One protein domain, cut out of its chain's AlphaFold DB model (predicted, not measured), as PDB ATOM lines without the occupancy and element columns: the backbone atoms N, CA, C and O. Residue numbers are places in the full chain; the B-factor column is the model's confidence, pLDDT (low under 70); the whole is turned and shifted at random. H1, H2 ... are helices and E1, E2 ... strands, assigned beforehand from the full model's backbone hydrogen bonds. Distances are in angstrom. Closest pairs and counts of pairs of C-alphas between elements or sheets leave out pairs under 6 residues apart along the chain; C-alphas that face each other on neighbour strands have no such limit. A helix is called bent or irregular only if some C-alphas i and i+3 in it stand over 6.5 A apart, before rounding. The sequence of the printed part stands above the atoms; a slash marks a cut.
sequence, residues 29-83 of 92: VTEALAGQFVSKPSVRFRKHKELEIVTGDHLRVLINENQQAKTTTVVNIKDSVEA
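What this domain is: This is residues 29 to 83 of the 92 residues of the protein "PBP5_C domain-containing protein" of Psychrobacter frigidicola (UniProt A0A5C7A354). The model is a long, thin rod in which the printed part makes three passes between the two ends: E1, E2 and E3 run out one way, residues 45 to 64 fold back, and H1 makes the turn at the far end before residues 71 to 83 run out again. Two small ladders of two strands lie toward opposite ends: E1 beside E4 near the H1 end, and E3 beside E5 at the other, with a short pairing of E2 and residues 53 to 54 between them. The printed part has 55 residues with one named helix and five named strands, in the order E1, E2, E3, E4, H1, E5; E1 and E4 are antiparallel, E3 and E5 parallel. The class is mixed, helices and strands, with under half of the residues in named elements. The whole is only just loose, close to extended, with a radius of gyration of the C-alphas of 14.8 A and spans of 48 by 18 by 12 A.

Where its parts are: E1, residues 29 to 32, begins at C-alpha 29 at (118.397, 137.491, 139.205) and is 9.1 A long. E2, residues 37 to 39, is 6.2 A long, and E3, residues 42 to 44, is 6.6 A. E4, residues 59 to 64, is the longest strand by residues and measures 16.5 A, ending at C-alpha 64 at (110.221, 136.550, 133.255). H1, residues 65 to 70, is 10.7 A long and irregular: C-alphas 66 and 69 are 7.9 A apart. E5, residues 80 to 82, is 6.7 A long and ends at C-alpha 82 at (136.992, 165.259, 137.530).

How they stand to each other: E1 and E4 are antiparallel neighbours, with 149 degrees between their directions. C-alphas 30 and 60 face each other at 4.4 A, and N 29 and O 61, at 2.9 A, are within hydrogen-bond range, as are N 59 and O 32, at 2.9 A. The closest C-alphas of E1 and H1 are those of Val 29 and Gln 68, 7.8 A apart. In H1, 0 of 2 O i to N i+4 pairs are within range, and 1 of 3 O i to N i+3 pairs. E2 pairs with no named strand, but its residues 37 to 39 pair antiparallel with residues 53 to 54. E2 runs on into E3 across a break of 2 residues, at 55 degrees. E3 and E5 are parallel neighbours at 39 degrees; C-alphas 43 and 81 face each other at 5.2 A, and N 44 and O 81, at 3.2 A, are within hydrogen-bond range. Among the pairs that are apart are E1 and E5, and E4 and E5.

The domain as a whole: The C-alphas of Lys 47 and Asn 66, the two farthest apart, are 48.6 A from each other. The printed part has no cut. The link from E3 to E4, 14 residues, is long; the link from H1 to E5, 9 residues, is short but not tight. The mean pLDDT of the printed part is 71.8, and residues 42 to 50 and 67 to 83 are under 70.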
ATOM      1  N   VAL A  29     116.992 137.746 139.532       84.25
ATOM      2  CA  VAL A  29     118.397 137.491 139.205       84.25
ATOM      3  C   VAL A  29     119.256 138.595 139.806       84.25
ATOM      4  O   VAL A  29     118.873 139.765 139.815       84.25
ATOM      5  N   THR A  30     120.398 138.215 140.377       81.12
ATOM      6  CA  THR A  30     121.393 139.176 140.864       81.12
ATOM      7  C   THR A  30     122.413 139.392 139.757       81.12
ATOM      8  O   THR A  30     123.200 138.495 139.480       81.12
ATOM      9  N   GLU A  31     122.364 140.559 139.122       80.81
ATOM     10  CA  GLU A  31     123.226 140.918 137.985       80.81
ATOM     11  C   GLU A  31     124.576 141.463 138.459       80.81
ATOM     12  O   GLU A  31     125.597 141.248 137.812       80.81
ATOM     13  N   ALA A  32     124.593 142.147 139.610       80.94
ATOM     14  CA  ALA A  32     125.827 142.595 140.241       80.94
ATOM     15  C   ALA A  32     125.752 142.506 141.769       80.94
ATOM     16  O   ALA A  32     124.735 142.849 142.379       80.94
ATOM     17  N   LEU A  33     126.837 142.049 142.395       81.38
ATOM     18  CA  LEU A  33     126.972 142.027 143.848       81.38
ATOM     19  C   LEU A  33     127.424 143.389 144.387       81.38
ATOM     20  O   LEU A  33     128.125 144.136 143.710       81.38
ATOM     21  N   ALA A  34     127.067 143.699 145.635       82.62
ATOM     22  CA  ALA A  34     127.596 144.882 146.304       82.62
ATOM     23  C   ALA A  34     129.129 144.788 146.384       82.62
ATOM     24  O   ALA A  34     129.680 143.751 146.756       82.62
ATOM     25  N   GLY A  35     129.821 145.863 146.011       79.62
ATOM     26  CA  GLY A  35     131.279 145.887 145.922       79.62
ATOM     27  C   GLY A  35     131.858 145.158 144.706       79.62
ATOM     28  O   GLY A  35     133.079 145.058 144.607       79.62
ATOM     29  N   GLN A  36     131.032 144.663 143.775       80.94
ATOM     30  CA  GLN A  36     131.533 144.079 142.534       80.94
ATOM     31  C   GLN A  36     132.218 145.154 141.692       80.94
ATOM     32  O   GLN A  36     131.681 146.241 141.475       80.94
ATOM     33  N   PHE A  37     133.418 144.831 141.224       80.56
ATOM     34  CA  PHE A  37     134.191 145.683 140.339       80.56
ATOM     35  C   PHE A  37     133.452 145.927 139.017       80.56
ATOM     36  O   PHE A  37     132.981 144.978 138.388       80.56
ATOM     37  N   VAL A  38     133.388 147.191 138.587       78.94
ATOM     38  CA  VAL A  38     132.738 147.595 137.333       78.94
ATOM     39  C   VAL A  38     133.756 148.130 136.326       78.94
ATOM     40  O   VAL A  38     133.822 147.636 135.204       78.94
ATOM     41  N   SER A  39     134.550 149.143 136.696       75.56
ATOM     42  CA  SER A  39     135.543 149.755 135.798       75.56
ATOM     43  C   SER A  39     136.584 150.590 136.557       75.56
ATOM     44  O   SER A  39     136.387 150.934 137.725       75.56
ATOM     45  N   LYS A  40     137.692 150.935 135.883       77.12
ATOM     46  CA  LYS A  40     138.732 151.861 136.366       77.12
ATOM     47  C   LYS A  40     138.897 153.064 135.432       77.12
ATOM     48  O   LYS A  40     139.832 153.073 134.633       77.12
ATOM     49  N   PRO A  41     138.015 154.078 135.480       74.88
ATOM     50  CA  PRO A  41     138.229 155.287 134.699       74.88
ATOM     51  C   PRO A  41     139.436 156.083 135.207       74.88
ATOM     52  O   PRO A  41     139.782 156.089 136.396       74.88
ATOM     53  N   SER A  42     140.058 156.797 134.271       68.94
ATOM     54  CA  SER A  42     141.173 157.693 134.560       68.94
ATOM     55  C   SER A  42     140.680 158.971 135.244       68.94
ATOM     56  O   SER A  42     139.618 159.504 134.915       68.94
ATOM     57  N   VAL A  43     141.444 159.488 136.209       67.62
ATOM     58  CA  VAL A  43     141.097 160.748 136.888       67.62
ATOM     59  C   VAL A  43     141.913 161.883 136.311       67.62
ATOM     60  O   VAL A  43     143.145 161.876 136.384       67.62
ATOM     61  N   ARG A  44     141.235 162.908 135.798       62.62
ATOM     62  CA  ARG A  44     141.910 164.150 135.412       62.62
ATOM     63  C   ARG A  44     142.167 164.994 136.662       62.62
ATOM     64  O   ARG A  44     141.309 165.107 137.531       62.62
ATOM     65  N   PHE A  45     143.350 165.608 136.733       59.19
ATOM     66  CA  PHE A  45     143.746 166.576 137.771       59.19
ATOM     67  C   PHE A  45     144.018 166.018 139.194       59.19
ATOM     68  O   PHE A  45     143.845 166.737 140.179       59.19
ATOM     69  N   ARG A  46     144.496 164.766 139.352       58.47
ATOM     70  CA  ARG A  46     144.882 164.189 140.668       58.47
ATOM     71  C   ARG A  46     146.238 163.459 140.678       58.47
ATOM     72  O   ARG A  46     146.780 163.119 139.634       58.47
ATOM     73  N   LYS A  47     146.765 163.191 141.889       58.47
ATOM     74  CA  LYS A  47     148.003 162.409 142.143       58.47
ATOM     75  C   LYS A  47     147.860 160.895 141.889       58.47
ATOM     76  O   LYS A  47     148.860 160.238 141.623       58.47
ATOM     77  N   HIS A  48     146.648 160.346 141.983       56.56
ATOM     78  CA  HIS A  48     146.351 158.942 141.668       56.56
ATOM     79  C   HIS A  48     145.722 158.858 140.276       56.56
ATOM     80  O   HIS A  48     144.838 159.656 139.967       56.56
ATOM     81  N   LYS A  49     146.205 157.924 139.447       62.12
ATOM     82  CA  LYS A  49     145.890 157.860 138.011       62.12
ATOM     83  C   LYS A  49     144.526 157.231 137.695       62.12
ATOM     84  O   LYS A  49     143.953 157.546 136.658       62.12
ATOM     85  N   GLU A  50     143.994 156.399 138.588       66.44
ATOM     86  CA  GLU A  50     142.794 155.582 138.355       66.44
ATOM     87  C   GLU A  50     141.905 155.549 139.606       66.44
ATOM     88  O   GLU A  50     142.412 155.563 140.733       66.44
ATOM     89  N   LEU A  51     140.585 155.506 139.409       71.50
ATOM     90  CA  LEU A  51     139.596 155.249 140.462       71.50
ATOM     91  C   LEU A  51     138.917 153.915 140.208       71.50
ATOM     92  O   LEU A  51     138.505 153.639 139.093       71.50
ATOM     93  N   GLU A  52     138.759 153.111 141.252       77.25
ATOM     94  CA  GLU A  52     137.975 151.884 141.180       77.25
ATOM     95  C   GLU A  52     136.489 152.205 141.372       77.25
ATOM     96  O   GLU A  52     136.089 152.702 142.427       77.25
ATOM     97  N   ILE A  53     135.679 151.934 140.347       76.62
ATOM     98  CA  ILE A  53     134.221 151.987 140.436       76.62
ATOM     99  C   ILE A  53     133.719 150.589 140.761       76.62
ATOM    100  O   ILE A  53     133.998 149.621 140.047       76.62
ATOM    101  N   VAL A  54     132.946 150.512 141.837       83.19
ATOM    102  CA  VAL A  54     132.288 149.298 142.308       83.19
ATOM    103  C   VAL A  54     130.790 149.539 142.418       83.19
ATOM    104  O   VAL A  54     130.348 150.677 142.589       83.19
ATOM    105  N   THR A  55     129.996 148.477 142.353       79.88
ATOM    106  CA  THR A  55     128.560 148.574 142.623       79.88
ATOM    107  C   THR A  55     128.331 148.938 144.094       79.88
ATOM    108  O   THR A  55     128.910 148.317 144.987       79.88
ATOM    109  N   GLY A  56     127.505 149.952 144.364       79.12
ATOM    110  CA  GLY A  56     127.224 150.403 145.734       79.12
ATOM    111  C   GLY A  56     126.378 149.419 146.553       79.12
ATOM    112  O   GLY A  56     126.603 149.275 147.751       79.12
ATOM    113  N   ASP A  57     125.450 148.715 145.902       82.00
ATOM    114  CA  ASP A  57     124.578 147.693 146.498       82.00
ATOM    115  C   ASP A  57     124.345 146.545 145.496       82.00
ATOM    116  O   ASP A  57     124.815 146.590 144.362       82.00
ATOM    117  N   HIS A  58     123.631 145.496 145.895       81.75
ATOM    118  CA  HIS A  58     123.249 144.395 145.026       81.75
ATOM    119  C   HIS A  58     122.262 144.865 143.955       81.75
ATOM    120  O   HIS A  58     121.112 145.194 144.257       81.75
ATOM    121  N   LEU A  59     122.664 144.798 142.690       81.94
ATOM    122  CA  LEU A  59     121.746 144.994 141.579       81.94
ATOM    123  C   LEU A  59     120.964 143.701 141.351       81.94
ATOM    124  O   LEU A  59     121.509 142.694 140.892       81.94
ATOM    125  N   ARG A  60     119.672 143.730 141.685       82.69
ATOM    126  CA  ARG A  60     118.739 142.623 141.459       82.69
ATOM    127  C   ARG A  60     117.659 143.054 140.483       82.69
ATOM    128  O   ARG A  60     117.047 144.100 140.670       82.69
ATOM    129  N   VAL A  61     117.400 142.225 139.482       85.19
ATOM    130  CA  VAL A  61     116.368 142.459 138.471       85.19
ATOM    131  C   VAL A  61     115.311 141.369 138.547       85.19
ATOM    132  O   VAL A  61     115.612 140.207 138.823       85.19
ATOM    133  N   LEU A  62     114.058 141.757 138.325       85.06
ATOM    134  CA  LEU A  62     112.945 140.830 138.180       85.06
ATOM    135  C   LEU A  62     112.734 140.582 136.689       85.06
ATOM    136  O   LEU A  62     112.476 141.523 135.942       85.06
ATOM    137  N   ILE A  63     112.840 139.329 136.264       87.69
ATOM    138  CA  ILE A  63     112.661 138.945 134.863       87.69
ATOM    139  C   ILE A  63     111.650 137.819 134.747       87.69
ATOM    140  O   ILE A  63     111.408 137.080 135.704       87.69
ATOM    141  N   ASN A  64     111.059 137.694 133.563       85.06
ATOM    142  CA  ASN A  64     110.221 136.550 133.255       85.06
ATOM    143  C   ASN A  64     111.080 135.274 133.262       85.06
ATOM    144  O   ASN A  64     112.204 135.303 132.754       85.06
ATOM    145  N   GLU A  65     110.574 134.161 133.798       78.81
ATOM    146  CA  GLU A  65     111.334 132.901 133.882       78.81
ATOM    147  C   GLU A  65     111.940 132.479 132.535       78.81
ATOM    148  O   GLU A  65     113.083 132.025 132.480       78.81
ATOM    149  N   ASN A  66     111.238 132.745 131.431       78.19
ATOM    150  CA  ASN A  66     111.673 132.387 130.078       78.19
ATOM    151  C   ASN A  66     112.779 133.301 129.503       78.19
ATOM    152  O   ASN A  66     113.228 133.099 128.373       78.19
ATOM    153  N   GLN A  67     113.198 134.334 130.237       69.50
ATOM    154  CA  GLN A  67     114.135 135.365 129.776       69.50
ATOM    155  C   GLN A  67     115.477 135.363 130.522       69.50
ATOM    156  O   GLN A  67     116.332 136.181 130.189       69.50
ATOM    157  N   GLN A  68     115.709 134.421 131.450       62.47
ATOM    158  CA  GLN A  68     116.958 134.322 132.232       62.47
ATOM    159  C   GLN A  68     118.246 134.369 131.394       62.47
ATOM    160  O   GLN A  68     119.234 134.943 131.834       62.47
ATOM    161  N   ALA A  69     118.243 133.832 130.173       61.38
ATOM    162  CA  ALA A  69     119.430 133.779 129.314       61.38
ATOM    163  C   ALA A  69     119.631 135.010 128.400       61.38
ATOM    164  O   ALA A  69     120.520 134.989 127.552       61.38
ATOM    165  N   LYS A  70     118.788 136.052 128.497       60.78
ATOM    166  CA  LYS A  70     118.786 137.198 127.560       60.78
ATOM    167  C   LYS A  70     119.119 138.549 128.198       60.78
ATOM    168  O   LYS A  70     119.059 139.563 127.506       60.78
ATOM    169  N   THR A  71     119.455 138.591 129.485       58.31
ATOM    170  CA  THR A  71     119.819 139.847 130.147       58.31
ATOM    171  C   THR A  71     121.240 140.251 129.757       58.31
ATOM    172  O   THR A  71     122.189 139.502 129.967       58.31
ATOM    173  N   THR A  72     121.395 141.438 129.173       58.34
ATOM    174  CA  THR A  72     122.701 142.056 128.906       58.34
ATOM    175  C   THR A  72     122.822 143.334 129.720       58.34
ATOM    176  O   THR A  72     122.071 144.286 129.493       58.34
ATOM    177  N   THR A  73     123.766 143.380 130.658       61.53
ATOM    178  CA  THR A  73     124.056 144.588 131.437       61.53
ATOM    179  C   THR A  73     124.956 145.516 130.625       61.53
ATOM    180  O   THR A  73     126.113 145.195 130.359       61.53
ATOM    181  N   VAL A  74     124.439 146.680 130.227       62.78
ATOM    182  CA  VAL A  74     125.247 147.739 129.608       62.78
ATOM    183  C   VAL A  74     125.557 148.777 130.673       62.78
ATOM    184  O   VAL A  74     124.655 149.433 131.189       62.78
ATOM    185  N   VAL A  75     126.836 148.924 131.005       59.72
ATOM    186  CA  VAL A  75     127.305 149.947 131.940       59.72
ATOM    187  C   VAL A  75     127.918 151.080 131.123       59.72
ATOM    188  O   VAL A  75     128.921 150.885 130.443       59.72
ATOM    189  N   ASN A  76     127.301 152.260 131.173       60.06
ATOM    190  CA  ASN A  76     127.818 153.459 130.523       60.06
ATOM    191  C   ASN A  76     128.515 154.331 131.573       60.06
ATOM    192  O   ASN A  76     127.851 154.956 132.396       60.06
ATOM    193  N   ILE A  77     129.848 154.320 131.575       65.06
ATOM    194  CA  ILE A  77     130.685 155.115 132.481       65.06
ATOM    195  C   ILE A  77     131.500 156.078 131.624       65.06
ATOM    196  O   ILE A  77     132.124 155.662 130.652       65.06
ATOM    197  N   LYS A  78     131.535 157.358 132.003       61.53
ATOM    198  CA  LYS A  78     132.420 158.345 131.366       61.53
ATOM    199  C   LYS A  78     133.887 157.966 131.596       61.53
ATOM    200  O   LYS A  78     134.300 157.753 132.734       61.53
ATOM    201  N   ASP A  79     134.697 157.997 130.538       60.97
ATOM    202  CA  ASP A  79     136.128 157.625 130.563       60.97
ATOM    203  C   ASP A  79     136.995 158.468 131.521       60.97
ATOM    204  O   ASP A  79     138.126 158.102 131.863       60.97
ATOM    205  N   SER A  80     136.477 159.628 131.933       60.97
ATOM    206  CA  SER A  80     137.170 160.600 132.765       60.97
ATOM    207  C   SER A  80     136.245 161.169 133.830       60.97
ATOM    208  O   SER A  80     135.198 161.735 133.517       60.97
ATOM    209  N   VAL A  81     136.699 161.122 135.080       65.88
ATOM    210  CA  VAL A  81     136.045 161.767 136.226       65.88
ATOM    211  C   VAL A  81     136.908 162.941 136.699       65.88
ATOM    212  O   VAL A  81     138.136 162.826 136.771       65.88
ATOM    213  N   GLU A  82     136.289 164.090 136.985       63.94
ATOM    214  CA  GLU A  82     136.992 165.259 137.530       63.94
ATOM    215  C   GLU A  82     137.412 165.034 138.991       63.94
ATOM    216  O   GLU A  82     136.731 164.373 139.779       63.94
ATOM    217  N   ALA A  83     138.579 165.564 139.358       61.03
ATOM    218  CA  ALA A  83     139.140 165.410 140.692       61.03
ATOM    219  C   ALA A  83     138.283 166.070 141.795       61.03
ATOM    220  O   ALA A  83     137.611 167.069 141.575       61.03
TER     221      ALA A  83